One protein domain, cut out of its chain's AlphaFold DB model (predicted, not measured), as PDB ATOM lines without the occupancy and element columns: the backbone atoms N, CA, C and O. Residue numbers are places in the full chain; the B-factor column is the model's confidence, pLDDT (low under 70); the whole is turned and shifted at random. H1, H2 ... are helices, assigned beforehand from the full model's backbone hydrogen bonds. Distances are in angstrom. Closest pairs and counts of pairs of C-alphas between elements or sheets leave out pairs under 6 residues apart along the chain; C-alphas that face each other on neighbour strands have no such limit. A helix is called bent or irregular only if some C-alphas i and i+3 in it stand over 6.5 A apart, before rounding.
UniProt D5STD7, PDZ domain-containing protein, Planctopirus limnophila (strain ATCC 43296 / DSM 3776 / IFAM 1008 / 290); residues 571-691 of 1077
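Overview. This is residues 571 to 691 of the 1077 residues of the protein "PDZ domain-containing protein" of Planctopirus limnophila (strain ATCC 43296 / DSM 3776 / IFAM 1008 / 290) (UniProt D5STD7). Two groups of crossed helices pack together: the helical hairpin H1 and H2 with H3 across it, and the pair H6 and H7. Between H2 and H7 sit the short H4 and H5, while H3 packs on kinked H6. The printed part has 121 residues, with seven named helices, H1 to H7 in chain order, and no named strand: all helix. It is compact, with a radius of gyration of the C-alphas of 13.3 A and spans of 39 by 37 by 23 A.

Along the chain. H1, residues 571 to 585, begins at C-alpha 571 (207.402, 180.276, 228.350) and measures 22.3 A; it is irregular, with C-alphas 572 and 575 7.4 A apart. H2, residues 596 to 606, and H3, residues 621 to 631, each measure 15.0 A. H4 is residues 637 to 642 and H5 residues 644 to 647. H6, residues 652 to 667, measures 20.7 A; it is irregular, with C-alphas 657 and 660 7.4 A apart, and has a kink of 60 degrees near residue 659. H7, residues 679 to 690, measures 16.7 A and ends at C-alpha 690 (182.521, 168.249, 215.765).

Arrangement. The hub, H2, touches H1 at a steep tilt of 39 degrees, opposite ways, a hairpin; closest are the C-alphas of Leu 584 and Gln 598, 4.5 A. H1 touches H3, closest at C-alphas 585 and 627, 4.4 A. H2 touches H4, closest at C-alphas 606 and 642, 5.2 A. H5 touches H7, closest at C-alphas 644 and 680, 5.8 A. With residues 657 to 661 alone H6 touches H3, closest at C-alphas 661 and 629, 6.0 A. H6 touches H7, closest at C-alphas 666 and 681, 4.3 A. H1 and H7 are apart. Each O i to N i+4 pair is within hydrogen-bond range in H2, H3, H4 and H7, against 6 of 11 in H1 and 8 of 12 in H6; H5 is too short for such a pair.

Size, cuts and confidence. The farthest C-alphas, of Asn 591 and Gln 690, are 39.6 A apart. The printed part has no cut; the links H2 to H3 and H6 to H7 are long. No printed residue is under 70 in pLDDT.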
ATOM      1  N   ALA A 571     207.998 178.941 228.524       93.62
ATOM      2  CA  ALA A 571     207.402 180.276 228.350       93.62
ATOM      3  C   ALA A 571     208.380 181.416 227.952       93.62
ATOM      4  O   ALA A 571     208.037 182.170 227.039       93.62
ATOM      5  N   PRO A 572     209.596 181.545 228.533       95.38
ATOM      6  CA  PRO A 572     210.557 182.577 228.118       95.38
ATOM      7  C   PRO A 572     211.012 182.485 226.650       95.38
ATOM      8  O   PRO A 572     211.449 183.481 226.079       95.38
ATOM      9  N   ALA A 573     210.916 181.302 226.039       96.81
ATOM     10  CA  ALA A 573     211.342 181.029 224.671       96.81
ATOM     11  C   ALA A 573     210.235 181.230 223.622       96.81
ATOM     12  O   ALA A 573     210.513 181.137 222.431       96.81
ATOM     13  N   THR A 574     208.995 181.543 224.022       94.00
ATOM     14  CA  THR A 574     207.834 181.696 223.110       94.00
ATOM     15  C   THR A 574     208.056 182.702 221.980       94.00
ATOM     16  O   THR A 574     207.538 182.517 220.884       94.00
ATOM     17  N   LYS A 575     208.915 183.708 222.181       94.94
ATOM     18  CA  LYS A 575     209.323 184.650 221.126       94.94
ATOM     19  C   LYS A 575     210.031 184.004 219.922       94.94
ATOM     20  O   LYS A 575     210.141 184.643 218.882       94.94
ATOM     21  N   ALA A 576     210.503 182.760 220.044       97.50
ATOM     22  CA  ALA A 576     211.106 181.998 218.950       97.50
ATOM     23  C   ALA A 576     210.075 181.252 218.079       97.50
ATOM     24  O   ALA A 576     210.429 180.779 217.000       97.50
ATOM     25  N   VAL A 577     208.805 181.167 218.504       98.00
ATOM     26  CA  VAL A 577     207.745 180.437 217.785       98.00
ATOM     27  C   VAL A 577     207.624 180.841 216.309       98.00
ATOM     28  O   VAL A 577     207.592 179.933 215.480       98.00
ATOM     29  N   PRO A 578     207.607 182.138 215.927       97.81
ATOM     30  CA  PRO A 578     207.468 182.511 214.517       97.81
ATOM     31  C   PRO A 578     208.566 181.914 213.624       97.81
ATOM     32  O   PRO A 578     208.276 181.364 212.566       97.81
ATOM     33  N   GLN A 579     209.816 181.939 214.094       97.94
ATOM     34  CA  GLN A 579     210.958 181.378 213.369       97.94
ATOM     35  C   GLN A 579     210.890 179.846 213.291       97.94
ATOM     36  O   GLN A 579     211.240 179.261 212.270       97.94
ATOM     37  N   LEU A 580     210.423 179.180 214.350       98.44
ATOM     38  CA  LEU A 580     210.244 177.726 214.352       98.44
ATOM     39  C   LEU A 580     209.136 177.282 213.384       98.44
ATOM     40  O   LEU A 580     209.313 176.288 212.683       98.44
ATOM     41  N   LEU A 581     208.027 178.026 213.297       98.31
ATOM     42  CA  LEU A 581     206.964 177.771 212.316       98.31
ATOM     43  C   LEU A 581     207.472 177.948 210.881       98.31
ATOM     44  O   LEU A 581     207.175 177.123 210.016       98.31
ATOM     45  N   GLU A 582     208.276 178.986 210.633       96.81
ATOM     46  CA  GLU A 582     208.920 179.196 209.336       96.81
ATOM     47  C   GLU A 582     209.845 178.027 208.969       96.81
ATOM     48  O   GLU A 582     209.724 177.476 207.876       96.81
ATOM     49  N   LEU A 583     210.715 177.599 209.890       96.75
ATOM     50  CA  LEU A 583     211.634 176.477 209.678       96.75
ATOM     51  C   LEU A 583     210.907 175.141 209.469       96.75
ATOM     52  O   LEU A 583     211.362 174.322 208.673       96.75
ATOM     53  N   LEU A 584     209.783 174.903 210.149       96.62
ATOM     54  CA  LEU A 584     208.971 173.696 209.958       96.62
ATOM     55  C   LEU A 584     208.324 173.669 208.563       96.62
ATOM     56  O   LEU A 584     208.214 172.610 207.939       96.62
ATOM     57  N   ALA A 585     207.931 174.839 208.054       94.44
ATOM     58  CA  ALA A 585     207.357 174.991 206.722       94.44
ATOM     59  C   ALA A 585     208.379 174.863 205.574       94.44
ATOM     60  O   ALA A 585     207.971 174.734 204.418       94.44
ATOM     61  N   GLN A 586     209.683 174.918 205.858       90.88
ATOM     62  CA  GLN A 586     210.737 174.744 204.858       90.88
ATOM     63  C   GLN A 586     210.962 173.256 204.552       90.88
ATOM     64  O   GLN A 586     211.106 172.438 205.458       90.88
ATOM     65  N   VAL A 587     211.026 172.911 203.263       82.56
ATOM     66  CA  VAL A 587     211.268 171.540 202.791       82.56
ATOM     67  C   VAL A 587     212.580 171.501 202.011       82.56
ATOM     68  O   VAL A 587     212.653 172.020 200.898       82.56
ATOM     69  N   ASP A 588     213.605 170.861 202.575       82.69
ATOM     70  CA  ASP A 588     214.893 170.623 201.911       82.69
ATOM     71  C   ASP A 588     214.990 169.159 201.467       82.69
ATOM     72  O   ASP A 588     215.445 168.292 202.203       82.69
ATOM     73  N   ARG A 589     214.569 168.870 200.232       79.25
ATOM     74  CA  ARG A 589     214.569 167.495 199.702       79.25
ATOM     75  C   ARG A 589     215.969 166.925 199.453       79.25
ATOM     76  O   ARG A 589     216.084 165.727 199.217       79.25
ATOM     77  N   ILE A 590     217.009 167.762 199.456       77.88
ATOM     78  CA  ILE A 590     218.378 167.345 199.135       77.88
ATOM     79  C   ILE A 590     219.109 166.952 200.417       77.88
ATOM     80  O   ILE A 590     219.610 165.834 200.516       77.88
ATOM     81  N   ASN A 591     219.159 167.854 201.402       80.50
ATOM     82  CA  ASN A 591     219.916 167.630 202.639       80.50
ATOM     83  C   ASN A 591     219.057 167.062 203.774       80.50
ATOM     84  O   ASN A 591     219.600 166.528 204.742       80.50
ATOM     85  N   ASP A 592     217.731 167.142 203.651       88.31
ATOM     86  CA  ASP A 592     216.766 166.551 204.576       88.31
ATOM     87  C   ASP A 592     215.692 165.731 203.833       88.31
ATOM     88  O   ASP A 592     214.494 166.022 203.917       88.31
ATOM     89  N   PRO A 593     216.086 164.678 203.090       84.06
ATOM     90  CA  PRO A 593     215.186 163.951 202.192       84.06
ATOM     91  C   PRO A 593     213.991 163.293 202.898       84.06
ATOM     92  O   PRO A 593     213.017 162.956 202.236       84.06
ATOM     93  N   ARG A 594     214.053 163.122 204.227       88.38
ATOM     94  CA  ARG A 594     212.969 162.566 205.056       88.38
ATOM     95  C   ARG A 594     212.211 163.614 205.879       88.38
ATOM     96  O   ARG A 594     211.362 163.253 206.691       88.38
ATOM     97  N   GLY A 595     212.523 164.902 205.724       92.38
ATOM     98  CA  GLY A 595     211.896 165.975 206.497       92.38
ATOM     99  C   GLY A 595     212.105 165.830 208.009       92.38
ATOM    100  O   GLY A 595     211.173 166.043 208.785       92.38
ATOM    101  N   MET A 596     213.299 165.429 208.445       93.62
ATOM    102  CA  MET A 596     213.666 165.279 209.850       93.62
ATOM    103  C   MET A 596     213.612 166.608 210.603       93.62
ATOM    104  O   MET A 596     213.153 166.628 211.738       93.62
ATOM    105  N   GLN A 597     214.006 167.734 210.002       94.62
ATOM    106  CA  GLN A 597     213.829 169.042 210.640       94.62
ATOM    107  C   GLN A 597     212.358 169.280 210.962       94.62
ATOM    108  O   GLN A 597     212.006 169.516 212.115       94.62
ATOM    109  N   GLN A 598     211.495 169.155 209.955       95.38
ATOM    110  CA  GLN A 598     210.057 169.294 210.136       95.38
ATOM    111  C   GLN A 598     209.540 168.337 211.215       95.38
ATOM    112  O   GLN A 598     208.784 168.750 212.086       95.38
ATOM    113  N   ARG A 599     210.007 167.086 211.205       94.88
ATOM    114  CA  ARG A 599     209.649 166.055 212.176       94.88
ATOM    115  C   ARG A 599     209.928 166.473 213.626       94.88
ATOM    116  O   ARG A 599     209.016 166.441 214.447       94.88
ATOM    117  N   TYR A 600     211.161 166.866 213.948       96.50
ATOM    118  CA  TYR A 600     211.526 167.239 215.321       96.50
ATOM    119  C   TYR A 600     210.940 168.592 215.738       96.50
ATOM    120  O   TYR A 600     210.583 168.773 216.902       96.50
ATOM    121  N   LEU A 601     210.788 169.532 214.801       97.81
ATOM    122  CA  LEU A 601     210.130 170.809 215.080       97.81
ATOM    123  C   LEU A 601     208.634 170.620 215.361       97.81
ATOM    124  O   LEU A 601     208.102 171.331 216.210       97.81
ATOM    125  N   SER A 602     207.974 169.645 214.723       97.06
ATOM    126  CA  SER A 602     206.599 169.276 215.070       97.06
ATOM    127  C   SER A 602     206.490 168.836 216.530       97.06
ATOM    128  O   SER A 602     205.579 169.287 217.211       97.06
ATOM    129  N   PHE A 603     207.445 168.058 217.053       96.50
ATOM    130  CA  PHE A 603     207.457 167.692 218.477       96.50
ATOM    131  C   PHE A 603     207.684 168.913 219.374       96.50
ATOM    132  O   PHE A 603     206.905 169.171 220.287       96.50
ATOM    133  N   ALA A 604     208.707 169.722 219.074       97.44
ATOM    134  CA  ALA A 604     209.041 170.909 219.863       97.44
ATOM    135  C   ALA A 604     207.883 171.926 219.941       97.44
ATOM    136  O   ALA A 604     207.701 172.592 220.963       97.44
ATOM    137  N   LEU A 605     207.097 172.051 218.868       97.88
ATOM    138  CA  LEU A 605     205.964 172.968 218.798       97.88
ATOM    139  C   LEU A 605     204.660 172.339 219.294       97.88
ATOM    140  O   LEU A 605     203.965 172.974 220.080       97.88
ATOM    141  N   PHE A 606     204.309 171.136 218.842       96.62
ATOM    142  CA  PHE A 606     202.931 170.640 218.882       96.62
ATOM    143  C   PHE A 606     202.690 169.435 219.797       96.62
ATOM    144  O   PHE A 606     201.523 169.132 220.038       96.62
ATOM    145  N   ASP A 607     203.715 168.773 220.348       93.44
ATOM    146  CA  ASP A 607     203.472 167.778 221.408       93.44
ATOM    147  C   ASP A 607     202.735 168.439 222.600       93.44
ATOM    148  O   ASP A 607     202.753 169.662 222.762       93.44
ATOM    149  N   ASP A 608     202.065 167.658 223.454       87.81
ATOM    150  CA  ASP A 608     201.239 168.188 224.561       87.81
ATOM    151  C   ASP A 608     202.022 169.086 225.553       87.81
ATOM    152  O   ASP A 608     201.453 169.950 226.238       87.81
ATOM    153  N   ASP A 609     203.334 168.882 225.660       88.12
ATOM    154  CA  ASP A 609     204.280 169.715 226.406       88.12
ATOM    155  C   ASP A 609     205.172 170.602 225.516       88.12
ATOM    156  O   ASP A 609     205.999 171.351 226.042       88.12
ATOM    157  N   GLY A 610     204.954 170.574 224.201       92.94
ATOM    158  CA  GLY A 610     205.535 171.484 223.225       92.94
ATOM    159  C   GLY A 610     205.051 172.925 223.402       92.94
ATOM    160  O   GLY A 610     204.103 173.228 224.134       92.94
ATOM    161  N   MET A 611     205.719 173.851 222.717       95.88
ATOM    162  CA  MET A 611     205.533 175.294 222.918       95.88
ATOM    163  C   MET A 611     204.105 175.787 222.631       95.88
ATOM    164  O   MET A 611     203.678 176.772 223.232       95.88
ATOM    165  N   LEU A 612     203.389 175.111 221.731       96.00
ATOM    166  CA  LEU A 612     202.039 175.430 221.259       96.00
ATOM    167  C   LEU A 612     201.000 174.353 221.610       96.00
ATOM    168  O   LEU A 612     199.822 174.522 221.303       96.00
ATOM    169  N   GLY A 613     201.392 173.265 222.283       91.81
ATOM    170  CA  GLY A 613     200.487 172.149 222.584       91.81
ATOM    171  C   GLY A 613     199.301 172.525 223.483       91.81
ATOM    172  O   GLY A 613     198.245 171.886 223.442       91.81
ATOM    173  N   ARG A 614     199.447 173.588 224.289       92.06
ATOM    174  CA  ARG A 614     198.464 174.010 225.309       92.06
ATOM    175  C   ARG A 614     197.697 175.291 224.989       92.06
ATOM    176  O   ARG A 614     196.676 175.525 225.624       92.06
ATOM    177  N   SER A 615     198.204 176.133 224.092       92.12
ATOM    178  CA  SER A 615     197.558 177.383 223.678       92.12
ATOM    179  C   SER A 615     198.162 177.874 222.360       92.12
ATOM    180  O   SER A 615     199.352 177.684 222.104       92.12
ATOM    181  N   LEU A 616     197.331 178.537 221.553       94.81
ATOM    182  CA  LEU A 616     197.718 179.234 220.325       94.81
ATOM    183  C   LEU A 616     197.596 180.763 220.464       94.81
ATOM    184  O   LEU A 616     197.550 181.476 219.457       94.81
ATOM    185  N   ASP A 617     197.507 181.289 221.685       91.94
ATOM    186  CA  ASP A 617     197.351 182.724 221.928       91.94
ATOM    187  C   ASP A 617     198.566 183.509 221.420       91.94
ATOM    188  O   ASP A 617     199.717 183.167 221.690       91.94
ATOM    189  N   GLY A 618     198.313 184.576 220.658       89.62
ATOM    190  CA  GLY A 618     199.367 185.423 220.086       89.62
ATOM    191  C   GLY A 618     200.164 184.788 218.938       89.62
ATOM    192  O   GLY A 618     201.127 185.394 218.472       89.62
ATOM    193  N   VAL A 619     199.779 183.598 218.461       95.81
ATOM    194  CA  VAL A 619     200.432 182.931 217.323       95.81
ATOM    195  C   VAL A 619     199.890 183.461 215.996       95.81
ATOM    196  O   VAL A 619     198.679 183.434 215.762       95.81
ATOM    197  N   ASP A 620     200.793 183.860 215.097       93.62
ATOM    198  CA  ASP A 620     200.460 184.252 213.726       93.62
ATOM    199  C   ASP A 620     199.797 183.095 212.960       93.62
ATOM    200  O   ASP A 620     200.405 182.049 212.707       93.62
ATOM    201  N   ARG A 621     198.517 183.273 212.614       93.44
ATOM    202  CA  ARG A 621     197.696 182.230 211.983       93.44
ATOM    203  C   ARG A 621     198.201 181.843 210.587       93.44
ATOM    204  O   ARG A 621     198.324 180.644 210.349       93.44
ATOM    205  N   PRO A 622     198.555 182.778 209.681       93.44
ATOM    206  CA  PRO A 622     199.147 182.429 208.389       93.44
ATOM    207  C   PRO A 622     200.405 181.556 208.494       93.44
ATOM    208  O   PRO A 622     200.487 180.528 207.812       93.44
ATOM    209  N   ALA A 623     201.360 181.910 209.363       93.19
ATOM    210  CA  ALA A 623     202.561 181.109 209.588       93.19
ATOM    211  C   ALA A 623     202.224 179.726 210.161       93.19
ATOM    212  O   ALA A 623     202.726 178.714 209.662       93.19
ATOM    213  N   LEU A 624     201.320 179.666 211.148       96.31
ATOM    214  CA  LEU A 624     200.835 178.408 211.717       96.31
ATOM    215  C   LEU A 624     200.212 177.511 210.643       96.31
ATOM    216  O   LEU A 624     200.541 176.331 210.564       96.31
ATOM    217  N   TYR A 625     199.350 178.053 209.783       95.19
ATOM    218  CA  TYR A 625     198.693 177.266 208.741       95.19
ATOM    219  C   TYR A 625     199.687 176.708 207.727       95.19
ATOM    220  O   TYR A 625     199.569 175.550 207.320       95.19
ATOM    221  N   LYS A 626     200.685 177.506 207.335       93.50
ATOM    222  CA  LYS A 626     201.755 177.055 206.440       93.50
ATOM    223  C   LYS A 626     202.547 175.903 207.066       93.50
ATOM    224  O   LYS A 626     202.754 174.884 206.411       93.50
ATOM    225  N   ALA A 627     202.924 176.046 208.337       96.00
ATOM    226  CA  ALA A 627     203.623 175.022 209.105       96.00
ATOM    227  C   ALA A 627     202.794 173.731 209.219       96.00
ATOM    228  O   ALA A 627     203.273 172.658 208.868       96.00
ATOM    229  N   VAL A 628     201.521 173.829 209.612       96.38
ATOM    230  CA  VAL A 628     200.613 172.679 209.745       96.38
ATOM    231  C   VAL A 628     200.456 171.932 208.421       96.38
ATOM    232  O   VAL A 628     200.622 170.715 208.389       96.38
ATOM    233  N   ARG A 629     200.208 172.632 207.305       95.00
ATOM    234  CA  ARG A 629     200.095 171.991 205.980       95.00
ATOM    235  C   ARG A 629     201.366 171.249 205.582       95.00
ATOM    236  O   ARG A 629     201.279 170.185 204.975       95.00
ATOM    237  N   ALA A 630     202.531 171.808 205.902       93.50
ATOM    238  CA  ALA A 630     203.804 171.157 205.636       93.50
ATOM    239  C   ALA A 630     203.982 169.921 206.537       93.50
ATOM    240  O   ALA A 630     204.255 168.835 206.032       93.50
ATOM    241  N   GLY A 631     203.752 170.059 207.846       94.81
ATOM    242  CA  GLY A 631     203.902 168.985 208.829       94.81
ATOM    243  C   GLY A 631     202.950 167.804 208.617       94.81
ATOM    244  O   GLY A 631     203.353 166.656 208.798       94.81
ATOM    245  N   LEU A 632     201.721 168.047 208.147       94.94
ATOM    246  CA  LEU A 632     200.760 166.989 207.801       94.94
ATOM    247  C   LEU A 632     201.220 166.108 206.626       94.94
ATOM    248  O   LEU A 632     200.702 165.004 206.459       94.94
ATOM    249  N   LYS A 633     202.215 166.555 205.849       93.25
ATOM    250  CA  LYS A 633     202.820 165.793 204.747       93.25
ATOM    251  C   LYS A 633     204.067 165.006 205.160       93.25
ATOM    252  O   LYS A 633     204.587 164.258 204.337       93.25
ATOM    253  N   ASN A 634     204.532 165.124 206.409       93.88
ATOM    254  CA  ASN A 634     205.745 164.449 206.880       93.88
ATOM    255  C   ASN A 634     205.668 162.922 206.701       93.88
ATOM    256  O   ASN A 634     204.588 162.344 206.766       93.88
ATOM    257  N   GLU A 635     206.787 162.237 206.491       90.81
ATOM    258  CA  GLU A 635     206.772 160.783 206.286       90.81
ATOM    259  C   GLU A 635     206.530 159.976 207.572       90.81
ATOM    260  O   GLU A 635     206.197 158.795 207.482       90.81
ATOM    261  N   ASP A 636     206.679 160.600 208.747       90.12
ATOM    262  CA  ASP A 636     206.504 159.985 210.064       90.12
ATOM    263  C   ASP A 636     205.094 160.214 210.635       90.12
ATOM    264  O   ASP A 636     204.664 161.351 210.866       90.12
ATOM    265  N   GLY A 637     204.386 159.122 210.935       90.00
ATOM    266  CA  GLY A 637     203.046 159.163 211.529       90.00
ATOM    267  C   GLY A 637     203.004 159.880 212.882       90.00
ATOM    268  O   GLY A 637     202.056 160.618 213.152       90.00
ATOM    269  N   ARG A 638     204.061 159.759 213.701       90.69
ATOM    270  CA  ARG A 638     204.136 160.441 215.003       90.69
ATOM    271  C   ARG A 638     204.233 161.960 214.846       90.69
ATOM    272  O   ARG A 638     203.527 162.681 215.547       90.69
ATOM    273  N   ALA A 639     205.055 162.453 213.916       93.00
ATOM    274  CA  ALA A 639     205.141 163.886 213.631       93.00
ATOM    275  C   ALA A 639     203.810 164.456 213.143       93.00
ATOM    276  O   ALA A 639     203.390 165.502 213.637       93.00
ATOM    277  N   ARG A 640     203.100 163.745 212.256       94.44
ATOM    278  CA  ARG A 640     201.731 164.141 211.890       94.44
ATOM    279  C   ARG A 640     200.809 164.139 213.111       94.44
ATOM    280  O   ARG A 640     200.053 165.082 213.285       94.44
ATOM    281  N   GLY A 641     200.901 163.119 213.966       93.12
ATOM    282  CA  GLY A 641     200.103 162.976 215.189       93.12
ATOM    283  C   GLY A 641     200.204 164.165 216.146       93.12
ATOM    284  O   GLY A 641     199.175 164.616 216.644       93.12
ATOM    285  N   SER A 642     201.406 164.720 216.344       93.81
ATOM    286  CA  SER A 642     201.624 165.879 217.232       93.81
ATOM    287  C   SER A 642     200.765 167.098 216.861       93.81
ATOM    288  O   SER A 642     200.268 167.808 217.729       93.81
ATOM    289  N   ILE A 643     200.483 167.292 215.567       94.88
ATOM    290  CA  ILE A 643     199.692 168.417 215.046       94.88
ATOM    291  C   ILE A 643     198.233 168.370 215.525       94.88
ATOM    292  O   ILE A 643     197.565 169.402 215.533       94.88
ATOM    293  N   GLY A 644     197.742 167.214 215.988       91.88
ATOM    294  CA  GLY A 644     196.399 167.090 216.560       91.88
ATOM    295  C   GLY A 644     196.134 168.074 217.707       91.88
ATOM    296  O   GLY A 644     194.996 168.505 217.890       91.88
ATOM    297  N   SER A 645     197.171 168.524 218.426       91.00
ATOM    298  CA  SER A 645     197.023 169.560 219.454       91.00
ATOM    299  C   SER A 645     196.477 170.879 218.902       91.00
ATOM    300  O   SER A 645     195.667 171.513 219.575       91.00
ATOM    301  N   VAL A 646     196.827 171.247 217.665       92.25
ATOM    302  CA  VAL A 646     196.364 172.470 216.994       92.25
ATOM    303  C   VAL A 646     194.849 172.453 216.804       92.25
ATOM    304  O   VAL A 646     194.193 173.469 217.023       92.25
ATOM    305  N   TYR A 647     194.277 171.302 216.440       90.00
ATOM    306  CA  TYR A 647     192.842 171.167 216.153       90.00
ATOM    307  C   TYR A 647     191.984 171.526 217.368       90.00
ATOM    308  O   TYR A 647     190.933 172.142 217.224       90.00
ATOM    309  N   ARG A 648     192.465 171.190 218.571       86.69
ATOM    310  CA  ARG A 648     191.755 171.407 219.841       86.69
ATOM    311  C   ARG A 648     191.657 172.884 220.241       86.69
ATOM    312  O   ARG A 648     190.855 173.211 221.110       86.69
ATOM    313  N   HIS A 649     192.460 173.756 219.626       90.19
ATOM    314  CA  HIS A 649     192.603 175.167 220.006       90.19
ATOM    315  C   HIS A 649     192.115 176.156 218.940       90.19
ATOM    316  O   HIS A 649     192.206 177.363 219.159       90.19
ATOM    317  N   LEU A 650     191.619 175.682 217.793       90.19
ATOM    318  CA  LEU A 650     191.092 176.539 216.726       90.19
ATOM    319  C   LEU A 650     189.562 176.492 216.685       90.19
ATOM    320  O   LEU A 650     188.947 175.439 216.835       90.19
ATOM    321  N   SER A 651     188.940 177.647 216.445       89.12
ATOM    322  CA  SER A 651     187.506 177.723 216.154       89.12
ATOM    323  C   SER A 651     187.169 177.178 214.756       89.12
ATOM    324  O   SER A 651     188.050 176.998 213.912       89.12
ATOM    325  N   LEU A 652     185.875 176.980 214.465       84.31
ATOM    326  CA  LEU A 652     185.412 176.555 213.136       84.31
ATOM    327  C   LEU A 652     185.895 177.497 212.018       84.31
ATOM    328  O   LEU A 652     186.339 177.039 210.970       84.31
ATOM    329  N   GLU A 653     185.835 178.814 212.220       86.56
ATOM    330  CA  GLU A 653     186.285 179.766 211.194       86.56
ATOM    331  C   GLU A 653     187.804 179.717 210.993       86.56
ATOM    332  O   GLU A 653     188.281 179.803 209.863       86.56
ATOM    333  N   GLU A 654     188.569 179.508 212.065       89.44
ATOM    334  CA  GLU A 654     190.028 179.416 211.990       89.44
ATOM    335  C   GLU A 654     190.527 178.077 211.430       89.44
ATOM    336  O   GLU A 654     191.629 178.030 210.888       89.44
ATOM    337  N   ILE A 655     189.766 176.986 211.560       89.25
ATOM    338  CA  ILE A 655     190.183 175.668 211.058       89.25
ATOM    339  C   ILE A 655     189.823 175.461 209.580       89.25
ATOM    340  O   ILE A 655     190.487 174.680 208.895       89.25
ATOM    341  N   LYS A 656     188.832 176.195 209.048       89.19
ATOM    342  CA  LYS A 656     188.399 176.127 207.636       89.19
ATOM    343  C   LYS A 656     189.555 176.121 206.619       89.19
ATOM    344  O   LYS A 656     189.547 175.245 205.754       89.19
ATOM    345  N   PRO A 657     190.579 176.998 206.715       89.12
ATOM    346  CA  PRO A 657     191.703 177.013 205.770       89.12
ATOM    347  C   PRO A 657     192.582 175.753 205.794       89.12
ATOM    348  O   PRO A 657     193.401 175.559 204.889       89.12
ATOM    349  N   LEU A 658     192.472 174.926 206.835       92.12
ATOM    350  CA  LEU A 658     193.234 173.691 207.005       92.12
ATOM    351  C   LEU A 658     192.440 172.439 206.625       92.12
ATOM    352  O   LEU A 658     193.068 171.418 206.349       92.12
ATOM    353  N   LEU A 659     191.103 172.509 206.543       91.31
ATOM    354  CA  LEU A 659     190.238 171.351 206.280       91.31
ATOM    355  C   LEU A 659     190.681 170.485 205.084       91.31
ATOM    356  O   LEU A 659     190.695 169.267 205.254       91.31
ATOM    357  N   PRO A 660     191.118 171.032 203.927       90.44
ATOM    358  CA  PRO A 660     191.601 170.199 202.822       90.44
ATOM    359  C   PRO A 660     192.841 169.367 203.180       90.44
ATOM    360  O   PRO A 660     192.889 168.178 202.886       90.44
ATOM    361  N   ALA A 661     193.823 169.968 203.861       92.12
ATOM    362  CA  ALA A 661     195.048 169.276 204.264       92.12
ATOM    363  C   ALA A 661     194.791 168.262 205.389       92.12
ATOM    364  O   ALA A 661     195.395 167.193 205.416       92.12
ATOM    365  N   ILE A 662     193.870 168.580 206.304       94.31
ATOM    366  CA  ILE A 662     193.429 167.662 207.360       94.31
ATOM    367  C   ILE A 662     192.735 166.453 206.732       94.31
ATOM    368  O   ILE A 662     193.068 165.318 207.062       94.31
ATOM    369  N   TYR A 663     191.815 166.681 205.792       93.69
ATOM    370  CA  TYR A 663     191.135 165.611 205.069       93.69
ATOM    371  C   TYR A 663     192.116 164.739 204.281       93.69
ATOM    372  O   TYR A 663     192.063 163.515 204.384       93.69
ATOM    373  N   GLU A 664     193.078 165.342 203.578       92.88
ATOM    374  CA  GLU A 664     194.155 164.608 202.906       92.88
ATOM    375  C   GLU A 664     194.926 163.711 203.890       92.88
ATOM    376  O   GLU A 664     195.105 162.528 203.613       92.88
ATOM    377  N   ALA A 665     195.305 164.222 205.066       93.25
ATOM    378  CA  ALA A 665     196.016 163.450 206.089       93.25
ATOM    379  C   ALA A 665     195.169 162.328 206.726       93.25
ATOM    380  O   ALA A 665     195.727 161.328 207.183       93.25
ATOM    381  N   ILE A 666     193.837 162.460 206.747       92.88
ATOM    382  CA  ILE A 666     192.909 161.395 207.165       92.88
ATOM    383  C   ILE A 666     192.881 160.268 206.126       92.88
ATOM    384  O   ILE A 666     192.871 159.088 206.489       92.88
ATOM    385  N   ILE A 667     192.852 160.609 204.838       90.31
ATOM    386  CA  ILE A 667     192.744 159.627 203.754       90.31
ATOM    387  C   ILE A 667     194.095 158.963 203.469       90.31
ATOM    388  O   ILE A 667     194.151 157.746 203.301       90.31
ATOM    389  N   GLN A 668     195.180 159.739 203.466       89.31
ATOM    390  CA  GLN A 668     196.526 159.299 203.102       89.31
ATOM    391  C   GLN A 668     197.385 159.052 204.353       89.31
ATOM    392  O   GLN A 668     197.910 160.004 204.942       89.31
ATOM    393  N   PRO A 669     197.568 157.787 204.781       88.50
ATOM    394  CA  PRO A 669     198.427 157.480 205.916       88.50
ATOM    395  C   PRO A 669     199.892 157.841 205.632       88.50
ATOM    396  O   PRO A 669     200.328 157.926 204.483       88.50
ATOM    397  N   ALA A 670     200.672 158.022 206.697       89.44
ATOM    398  CA  ALA A 670     202.109 158.219 206.571       89.44
ATOM    399  C   ALA A 670     202.783 156.986 205.919       89.44
ATOM    400  O   ALA A 670     202.412 155.850 206.234       89.44
ATOM    401  N   PRO A 671     203.763 157.182 205.017       87.88
ATOM    402  CA  PRO A 671     204.407 156.089 204.290       87.88
ATOM    403  C   PRO A 671     205.342 155.229 205.156       87.88
ATOM    404  O   PRO A 671     205.679 154.119 204.741       87.88
ATOM    405  N   SER A 672     205.761 155.690 206.344       84.00
ATOM    406  CA  SER A 672     206.701 154.944 207.194       84.00
ATOM    407  C   SER A 672     206.152 153.619 207.728       84.00
ATOM    408  O   SER A 672     206.899 152.653 207.893       84.00
ATOM    409  N   GLY A 673     204.843 153.529 207.960       83.25
ATOM    410  CA  GLY A 673     204.210 152.308 208.442       83.25
ATOM    411  C   GLY A 673     202.837 152.542 209.053       83.25
ATOM    412  O   GLY A 673     202.293 153.641 209.028       83.25
ATOM    413  N   GLU A 674     202.258 151.475 209.592       81.94
ATOM    414  CA  GLU A 674     200.966 151.536 210.289       81.94
ATOM    415  C   GLU A 674     201.067 152.045 211.727       81.94
ATOM    416  O   GLU A 674     200.091 152.582 212.258       81.94
ATOM    417  N   MET A 675     202.236 151.893 212.350       78.50
ATOM    418  CA  MET A 675     202.510 152.405 213.688       78.50
ATOM    419  C   MET A 675     202.428 153.939 213.687       78.50
ATOM    420  O   MET A 675     203.061 154.595 212.863       78.50
ATOM    421  N   PHE A 676     201.641 154.503 214.606       82.31
ATOM    422  CA  PHE A 676     201.341 155.941 214.710       82.31
ATOM    423  C   PHE A 676     200.591 156.547 213.513       82.31
ATOM    424  O   PHE A 676     200.407 157.762 213.459       82.31
ATOM    425  N   ALA A 677     200.129 155.737 212.556       82.19
ATOM    426  CA  ALA A 677     199.348 156.241 211.430       82.19
ATOM    427  C   ALA A 677     197.910 156.611 211.826       82.19
ATOM    428  O   ALA A 677     197.238 157.291 211.064       82.19
ATOM    429  N   ASP A 678     197.419 156.154 212.978       84.12
ATOM    430  CA  ASP A 678     196.050 156.363 213.448       84.12
ATOM    431  C   ASP A 678     195.829 157.722 214.116       84.12
ATOM    432  O   ASP A 678     194.786 158.328 213.882       84.12
ATOM    433  N   GLY A 679     196.798 158.217 214.894       85.69
ATOM    434  CA  GLY A 679     196.629 159.400 215.748       85.69
ATOM    435  C   GLY A 679     196.037 160.609 215.019       85.69
ATOM    436  O   GLY A 679     194.925 161.036 215.321       85.69
ATOM    437  N   ILE A 680     196.726 161.117 213.991       91.38
ATOM    438  CA  ILE A 680     196.258 162.304 213.254       91.38
ATOM    439  C   ILE A 680     194.952 162.066 212.485       91.38
ATOM    440  O   ILE A 680     194.179 162.998 212.267       91.38
ATOM    441  N   ARG A 681     194.700 160.817 212.078       92.44
ATOM    442  CA  ARG A 681     193.512 160.441 211.306       92.44
ATOM    443  C   ARG A 681     192.286 160.464 212.207       92.44
ATOM    444  O   ARG A 681     191.294 161.085 211.853       92.44
ATOM    445  N   VAL A 682     192.371 159.843 213.385       91.69
ATOM    446  CA  VAL A 682     191.285 159.840 214.375       91.69
ATOM    447  C   VAL A 682     191.018 161.256 214.883       91.69
ATOM    448  O   VAL A 682     189.864 161.676 214.892       91.69
ATOM    449  N   GLU A 683     192.058 162.030 215.208       92.56
ATOM    450  CA  GLU A 683     191.892 163.432 215.623       92.56
ATOM    451  C   GLU A 683     191.267 164.298 214.520       92.56
ATOM    452  O   GLU A 683     190.375 165.102 214.787       92.56
ATOM    453  N   GLY A 684     191.656 164.086 213.260       93.94
ATOM    454  CA  GLY A 684     191.006 164.724 212.120       93.94
ATOM    455  C   GLY A 684     189.525 164.341 212.000       93.94
ATOM    456  O   GLY A 684     188.683 165.213 211.818       93.94
ATOM    457  N   LEU A 685     189.178 163.061 212.156       94.81
ATOM    458  CA  LEU A 685     187.790 162.586 212.094       94.81
ATOM    459  C   LEU A 685     186.926 163.157 213.231       94.81
ATOM    460  O   LEU A 685     185.785 163.549 212.977       94.81
ATOM    461  N   ARG A 686     187.467 163.272 214.457       93.62
ATOM    462  CA  ARG A 686     186.794 163.973 215.566       93.62
ATOM    463  C   ARG A 686     186.493 165.421 215.193       93.62
ATOM    464  O   ARG A 686     185.361 165.864 215.360       93.62
ATOM    465  N   LEU A 687     187.489 166.135 214.667       93.69
ATOM    466  CA  LEU A 687     187.353 167.532 214.260       93.69
ATOM    467  C   LEU A 687     186.292 167.703 213.160       93.69
ATOM    468  O   LEU A 687     185.434 168.581 213.262       93.69
ATOM    469  N   LEU A 688     186.323 166.862 212.118       93.75
ATOM    470  CA  LEU A 688     185.332 166.909 211.039       93.75
ATOM    471  C   LEU A 688     183.915 166.683 211.583       93.75
ATOM    472  O   LEU A 688     182.995 167.414 211.224       93.75
ATOM    473  N   SER A 689     183.750 165.723 212.492       92.94
ATOM    474  CA  SER A 689     182.472 165.411 213.136       92.94
ATOM    475  C   SER A 689     181.968 166.534 214.047       92.94
ATOM    476  O   SER A 689     180.810 166.933 213.936       92.94
ATOM    477  N   GLN A 690     182.840 167.123 214.876       91.19
ATOM    478  CA  GLN A 690     182.521 168.249 215.765       91.19
ATOM    479  C   GLN A 690     181.931 169.449 215.009       91.19
ATOM    480  O   GLN A 690     181.115 170.198 215.551       91.19
ATOM    481  N   HIS A 691     182.339 169.629 213.754       90.38
ATOM    482  CA  HIS A 691     181.888 170.714 212.888       90.38
ATOM    483  C   HIS A 691     180.913 170.266 211.791       90.38
ATOM    484  O   HIS A 691     180.584 171.063 210.913       90.38
TER     485      HIS A 691